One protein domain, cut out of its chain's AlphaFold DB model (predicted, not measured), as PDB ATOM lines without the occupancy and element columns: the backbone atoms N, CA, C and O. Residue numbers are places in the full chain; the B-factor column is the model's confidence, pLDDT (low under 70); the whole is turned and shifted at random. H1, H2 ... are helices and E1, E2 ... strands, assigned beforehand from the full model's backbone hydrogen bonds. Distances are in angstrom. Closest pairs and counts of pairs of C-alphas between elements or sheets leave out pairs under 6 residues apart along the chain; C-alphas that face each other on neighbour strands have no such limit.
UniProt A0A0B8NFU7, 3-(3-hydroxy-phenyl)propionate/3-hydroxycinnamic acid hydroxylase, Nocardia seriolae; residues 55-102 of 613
ATOM      1  N   GLN A  55     213.145 -12.221  67.658       81.25
ATOM      2  CA  GLN A  55     212.438 -12.417  68.927       81.25
ATOM      3  C   GLN A  55     213.372 -12.939  70.028       81.25
ATOM      4  O   GLN A  55     213.301 -12.518  71.177       81.25
ATOM      5  N   LEU A  56     214.297 -13.830  69.680       82.88
ATOM      6  CA  LEU A  56     215.274 -14.352  70.631       82.88
ATOM      7  C   LEU A  56     216.243 -13.270  71.130       82.88
ATOM      8  O   LEU A  56     216.591 -13.243  72.310       82.88
ATOM      9  N   LEU A  57     216.653 -12.353  70.251       85.25
ATOM     10  CA  LEU A  57     217.459 -11.193  70.633       85.25
ATOM     11  C   LEU A  57     216.640 -10.173  71.447       85.25
ATOM     12  O   LEU A  57     217.196  -9.502  72.320       85.25
ATOM     13  N   ASP A  58     215.326 -10.099  71.223       85.56
ATOM     14  CA  ASP A  58     214.406  -9.280  72.018       85.56
ATOM     15  C   ASP A  58     214.325  -9.744  73.476       85.56
ATOM     16  O   ASP A  58     214.509  -8.939  74.387       85.56
ATOM     17  N   TYR A  59     214.223 -11.055  73.722       85.50
ATOM     18  CA  TYR A  59     214.290 -11.620  75.080       85.50
ATOM     19  C   TYR A  59     215.609 -11.338  75.816       85.50
ATOM     20  O   TYR A  59     215.711 -11.571  77.019       85.50
ATOM     21  N   ARG A  60     216.637 -10.851  75.114       86.56
ATOM     22  CA  ARG A  60     217.915 -10.406  75.691       86.56
ATOM     23  C   ARG A  60     218.042  -8.887  75.781       86.56
ATOM     24  O   ARG A  60     219.124  -8.384  76.084       86.56
ATOM     25  N   GLY A  61     216.952  -8.163  75.533       89.69
ATOM     26  CA  GLY A  61     216.890  -6.705  75.572       89.69
ATOM     27  C   GLY A  61     217.659  -6.030  74.437       89.69
ATOM     28  O   GLY A  61     218.025  -4.862  74.560       89.69
ATOM     29  N   LEU A  62     217.954  -6.741  73.341       90.25
ATOM     30  CA  LEU A  62     218.785  -6.210  72.254       90.25
ATOM     31  C   LEU A  62     217.984  -5.500  71.157       90.25
ATOM     32  O   LEU A  62     218.591  -4.871  70.293       90.25
ATOM     33  N   SER A  63     216.651  -5.535  71.197       87.56
ATOM     34  CA  SER A  63     215.784  -4.933  70.173       87.56
ATOM     35  C   SER A  63     216.056  -3.455  69.921       87.56
ATOM     36  O   SER A  63     216.166  -3.049  68.765       87.56
ATOM     37  N   GLY A  64     216.234  -2.660  70.982       89.62
ATOM     38  CA  GLY A  64     216.551  -1.234  70.848       89.62
ATOM     39  C   GLY A  64     217.867  -1.006  70.099       89.62
ATOM     40  O   GLY A  64     217.905  -0.280  69.111       89.62
ATOM     41  N   ARG A  65     218.929  -1.721  70.492       91.81
ATOM     42  CA  ARG A  65     220.247  -1.629  69.839       91.81
ATOM     43  C   ARG A  65     220.210  -2.138  68.399       91.81
ATOM     44  O   ARG A  65     220.884  -1.584  67.538       91.81
ATOM     45  N   LEU A  66     219.425  -3.179  68.116       88.56
ATOM     46  CA  LEU A  66     219.235  -3.698  66.760       88.56
ATOM     47  C   LEU A  66     218.547  -2.677  65.849       88.56
ATOM     48  O   LEU A  66     218.966  -2.529  64.700       88.56
ATOM     49  N   ALA A  67     217.551  -1.949  66.360       87.94
ATOM     50  CA  ALA A  67     216.859  -0.895  65.619       87.94
ATOM     51  C   ALA A  67     217.782   0.280  65.239       87.94
ATOM     52  O   ALA A  67     217.557   0.927  64.221       87.94
ATOM     53  N   GLU A  68     218.847   0.533  66.007       91.56
ATOM     54  CA  GLU A  68     219.837   1.575  65.695       91.56
ATOM     55  C   GLU A  68     220.800   1.172  64.567       91.56
ATOM     56  O   GLU A  68     221.308   2.021  63.828       91.56
ATOM     57  N   ILE A  69     221.089  -0.126  64.430       88.62
ATOM     58  CA  ILE A  69     222.131  -0.616  63.513       88.62
ATOM     59  C   ILE A  69     221.587  -1.312  62.262       88.62
ATOM     60  O   ILE A  69     222.336  -1.460  61.281       88.62
ATOM     61  N   GLY A  70     220.321  -1.728  62.295       85.38
ATOM     62  CA  GLY A  70     219.603  -2.412  61.225       85.38
ATOM     63  C   GLY A  70     218.380  -1.634  60.740       85.38
ATOM     64  O   GLY A  70     217.944  -0.666  61.350       85.38
ATOM     65  N   THR A  71     217.825  -2.064  59.613       84.12
ATOM     66  CA  THR A  71     216.574  -1.529  59.066       84.12
ATOM     67  C   THR A  71     215.513  -2.611  59.143       84.12
ATOM     68  O   THR A  71     215.673  -3.676  58.544       84.12
ATOM     69  N   ASP A  72     214.452  -2.353  59.903       81.12
ATOM     70  CA  ASP A  72     213.292  -3.237  59.986       81.12
ATOM     71  C   ASP A  72     212.618  -3.329  58.610       81.12
ATOM     72  O   ASP A  72     212.259  -2.312  58.016       81.12
ATOM     73  N   ALA A  73     212.499  -4.549  58.090       74.44
ATOM     74  CA  ALA A  73     211.844  -4.844  56.818       74.44
ATOM     75  C   ALA A  73     210.422  -5.393  57.022       74.44
ATOM     76  O   ALA A  73     209.784  -5.826  56.068       74.44
ATOM     77  N   GLY A  74     209.924  -5.398  58.263       76.62
ATOM     78  CA  GLY A  74     208.565  -5.803  58.577       76.62
ATOM     79  C   GLY A  74     208.332  -7.319  58.507       76.62
ATOM     80  O   GLY A  74     209.278  -8.117  58.515       76.62
ATOM     81  N   PRO A  75     207.054  -7.739  58.523       78.56
ATOM     82  CA  PRO A  75     206.679  -9.137  58.365       78.56
ATOM     83  C   PRO A  75     207.001  -9.631  56.952       78.56
ATOM     84  O   PRO A  75     206.810  -8.934  55.956       78.56
ATOM     85  N   ILE A  76     207.476 -10.867  56.869       73.56
ATOM     86  CA  ILE A  76     207.785 -11.533  55.612       73.56
ATOM     87  C   ILE A  76     206.500 -12.160  55.081       73.56
ATOM     88  O   ILE A  76     205.990 -13.114  55.665       73.56
ATOM     89  N   ALA A  77     205.998 -11.641  53.959       73.44
ATOM     90  CA  ALA A  77     204.794 -12.162  53.313       73.44
ATOM     91  C   ALA A  77     205.030 -13.523  52.644       73.44
ATOM     92  O   ALA A  77     204.153 -14.377  52.681       73.44
ATOM     93  N   ALA A  78     206.214 -13.751  52.063       73.88
ATOM     94  CA  ALA A  78     206.567 -15.034  51.467       73.88
ATOM     95  C   ALA A  78     208.081 -15.294  51.478       73.88
ATOM     96  O   ALA A  78     208.876 -14.356  51.397       73.88
ATOM     97  N   LEU A  79     208.491 -16.567  51.540       69.00
ATOM     98  CA  LEU A  79     209.891 -16.978  51.345       69.00
ATOM     99  C   LEU A  79     210.025 -18.007  50.225       69.00
ATOM    100  O   LEU A  79     209.160 -18.874  50.094       69.00
ATOM    101  N   PRO A  80     211.136 -17.985  49.473       61.16
ATOM    102  CA  PRO A  80     211.434 -19.044  48.524       61.16
ATOM    103  C   PRO A  80     211.659 -20.385  49.244       61.16
ATOM    104  O   PRO A  80     212.329 -20.461  50.280       61.16
ATOM    105  N   PHE A  81     211.110 -21.447  48.664       68.56
ATOM    106  CA  PHE A  81     211.318 -22.847  49.019       68.56
ATOM    107  C   PHE A  81     211.457 -23.658  47.725       68.56
ATOM    108  O   PHE A  81     210.469 -24.037  47.092       68.56
ATOM    109  N   GLY A  82     212.699 -23.885  47.295       70.25
ATOM    110  CA  GLY A  82     212.941 -24.389  45.943       70.25
ATOM    111  C   GLY A  82     212.570 -23.329  44.902       70.25
ATOM    112  O   GLY A  82     212.928 -22.160  45.054       70.25
ATOM    113  N   ASP A  83     211.818 -23.745  43.882       60.28
ATOM    114  CA  ASP A  83     211.258 -22.861  42.846       60.28
ATOM    115  C   ASP A  83     209.875 -22.289  43.225       60.28
ATOM    116  O   ASP A  83     209.242 -21.590  42.435       60.28
ATOM    117  N   MET A  84     209.380 -22.582  44.433       65.00
ATOM    118  CA  MET A  84     208.090 -22.103  44.938       65.00
ATOM    119  C   MET A  84     208.281 -21.003  45.980       65.00
ATOM    120  O   MET A  84     209.330 -20.907  46.612       65.00
ATOM    121  N   HIS A  85     207.243 -20.197  46.202       73.06
ATOM    122  CA  HIS A  85     207.175 -19.276  47.334       73.06
ATOM    123  C   HIS A  85     206.161 -19.803  48.347       73.06
ATOM    124  O   HIS A  85     205.032 -20.130  47.988       73.06
ATOM    125  N   VAL A  86     206.576 -19.898  49.607       77.25
ATOM    126  CA  VAL A  86     205.687 -20.214  50.725       77.25
ATOM    127  C   VAL A  86     205.055 -18.917  51.191       77.25
ATOM    128  O   VAL A  86     205.780 -18.011  51.599       77.25
ATOM    129  N   ASP A  87     203.730 -18.841  51.111       81.00
ATOM    130  CA  ASP A  87     202.929 -17.705  51.563       81.00
ATOM    131  C   ASP A  87     202.693 -17.778  53.081       81.00
ATOM    132  O   ASP A  87     202.179 -18.769  53.601       81.00
ATOM    133  N   PHE A  88     203.086 -16.721  53.787       79.56
ATOM    134  CA  PHE A  88     202.927 -16.559  55.232       79.56
ATOM    135  C   PHE A  88     201.857 -15.531  55.605       79.56
ATOM    136  O   PHE A  88     201.601 -15.341  56.792       79.56
ATOM    137  N   THR A  89     201.203 -14.892  54.631       81.75
ATOM    138  CA  THR A  89     200.095 -13.960  54.888       81.75
ATOM    139  C   THR A  89     198.903 -14.564  55.651       81.75
ATOM    140  O   THR A  89     198.247 -13.804  56.363       81.75
ATOM    141  N   PRO A  90     198.628 -15.891  55.623       85.38
ATOM    142  CA  PRO A  90     197.565 -16.480  56.443       85.38
ATOM    143  C   PRO A  90     197.866 -16.546  57.950       85.38
ATOM    144  O   PRO A  90     196.969 -16.856  58.735       85.38
ATOM    145  N   LEU A  91     199.111 -16.304  58.379       78.25
ATOM    146  CA  LEU A  91     199.489 -16.336  59.794       78.25
ATOM    147  C   LEU A  91     199.151 -14.995  60.457       78.25
ATOM    148  O   LEU A  91     199.837 -14.003  60.220       78.25
ATOM    149  N   ALA A  92     198.123 -14.988  61.314       68.12
ATOM    150  CA  ALA A  92     197.637 -13.784  61.997       68.12
ATOM    151  C   ALA A  92     198.739 -13.052  62.791       68.12
ATOM    152  O   ALA A  92     198.827 -11.832  62.716       68.12
ATOM    153  N   ASP A  93     199.624 -13.808  63.449       71.38
ATOM    154  CA  ASP A  93     200.782 -13.306  64.197       71.38
ATOM    155  C   ASP A  93     202.072 -13.972  63.694       71.38
ATOM    156  O   ASP A  93     202.696 -14.785  64.378       71.38
ATOM    157  N   SER A  94     202.461 -13.693  62.445       72.25
ATOM    158  CA  SER A  94     203.662 -14.298  61.856       72.25
ATOM    159  C   SER A  94     204.934 -13.911  62.637       72.25
ATOM    160  O   SER A  94     205.322 -12.738  62.634       72.25
ATOM    161  N   PRO A  95     205.673 -14.877  63.228       66.25
ATOM    162  CA  PRO A  95     206.966 -14.602  63.863       66.25
ATOM    163  C   PRO A  95     208.071 -14.350  62.821       66.25
ATOM    164  O   PRO A  95     209.235 -14.113  63.161       66.25
ATOM    165  N   LEU A  96     207.742 -14.439  61.527       74.06
ATOM    166  CA  LEU A  96     208.673 -14.246  60.428       74.06
ATOM    167  C   LEU A  96     208.791 -12.768  60.091       74.06
ATOM    168  O   LEU A  96     208.140 -12.263  59.184       74.06
ATOM    169  N   ARG A  97     209.668 -12.084  60.821       75.62
ATOM    170  CA  ARG A  97     210.080 -10.712  60.513       75.62
ATOM    171  C   ARG A  97     211.448 -10.706  59.857       75.62
ATOM    172  O   ARG A  97     212.265 -11.574  60.158       75.62
ATOM    173  N   ALA A  98     211.700  -9.750  58.972       77.69
ATOM    174  CA  ALA A  98     213.010  -9.533  58.373       77.69
ATOM    175  C   ALA A  98     213.609  -8.217  58.866       77.69
ATOM    176  O   ALA A  98     212.921  -7.218  59.037       77.69
ATOM    177  N   MET A  99     214.923  -8.210  59.046       80.00
ATOM    178  CA  MET A  99     215.701  -7.009  59.306       80.00
ATOM    179  C   MET A  99     216.920  -7.016  58.396       80.00
ATOM    180  O   MET A  99     217.698  -7.973  58.389       80.00
ATOM    181  N   HIS A 100     217.120  -5.930  57.657       76.94
ATOM    182  CA  HIS A 100     218.366  -5.692  56.947       76.94
ATOM    183  C   HIS A 100     219.437  -5.298  57.957       76.94
ATOM    184  O   HIS A 100     219.417  -4.211  58.529       76.94
ATOM    185  N   LEU A 101     220.385  -6.202  58.176       78.94
ATOM    186  CA  LEU A 101     221.448  -6.034  59.150       78.94
ATOM    187  C   LEU A 101     222.739  -6.636  58.591       78.94
ATOM    188  O   LEU A 101     222.860  -7.859  58.486       78.94
ATOM    189  N   PRO A 102     223.725  -5.803  58.215       79.00
ATOM    190  CA  PRO A 102     225.033  -6.294  57.816       79.00
ATOM    191  C   PRO A 102     225.674  -7.092  58.952       79.00
ATOM    192  O   PRO A 102     225.839  -6.577  60.059       79.00
TER     193      PRO A 102
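Overview. This is residues 55 to 102 of the 613 residues of the protein "3-(3-hydroxy-phenyl)propionate/3-hydroxycinnamic acid hydroxylase" of Nocardia seriolae (UniProt A0A0B8NFU7). This is a loose, open chain of small parts: an antiparallel pair of strands, E1 and E4, runs through the middle, with two short helices, H1 and H2, towards one end and a small strand hairpin, E2 and E3, at the other. The chain goes from the helices along E1 into the hairpin, then loops back through residues 88 to 96 to lay E4 beside E1. The printed part has 48 residues, with two named helices and four named strands in the order H1, H2, E1, E2, E3, E4; the class is mixed, helices and strands. Its two sheets, E1 - E4 and E2 - E3, have two strands each, antiparallel. The whole is loose, with a radius of gyration of the C-alphas of 12.7 A and spans of 35 by 24 by 14 A.

Along the chain. Find C-alpha 55 at (212.438, -12.417, 68.927); here H1 begins, residues 55 to 58. Go on to residues 63 to 69 for H2, 10.2 A from first to last C-alpha. E1, residues 71 to 75, starts from C-alpha 71 at (216.574, -1.529, 59.066) and is 12.5 A long. E2, residues 78 to 81, and E3, residues 84 to 87, are each 9.5 A long. E4, residues 97 to 100, measures 10.3 A and ends at C-alpha 100, (218.366, -5.692, 56.947).

Arrangement. Look first at H1 and H2, which are close but not clearly touching: their closest C-alphas, those of Leu 57 and Ser 63, are 6.5 A apart. In H2 every O i to N i+4 pair is within hydrogen-bond range, while H1 is too short for such a pair. H1 is apart from each of the four strands, and H2 is apart from E2, E3 and E4. A tight link of 1 residue takes you from H2 to E1. E1 and E4 are antiparallel neighbours, at 158 degrees between their directions; check N 71 and O 100, 2.9 A apart, and N 100 and O 71, 2.8 A apart, both within hydrogen-bond range. E1 runs on into E2 across a break of 2 residues, at 85 degrees. E2 and E3 form a hairpin, antiparallel at 146 degrees; here N 81 and O 84 are 2.8 A apart and N 86 and O 79 are 2.8 A apart, both within hydrogen-bond range. E2 and E3 are each apart from both E1 and E4.

Size, cuts and confidence. The two C-alphas farthest apart are those of Gly 61 and Asp 83, at 36.9 A. The printed part has no cut. No link is long; E3 to E4, with 9 residues between them, is short but not tight. The mean pLDDT of the printed part is 78.8, and it is under 70 at residues 79 to 81, 83 to 84, 92 and 95.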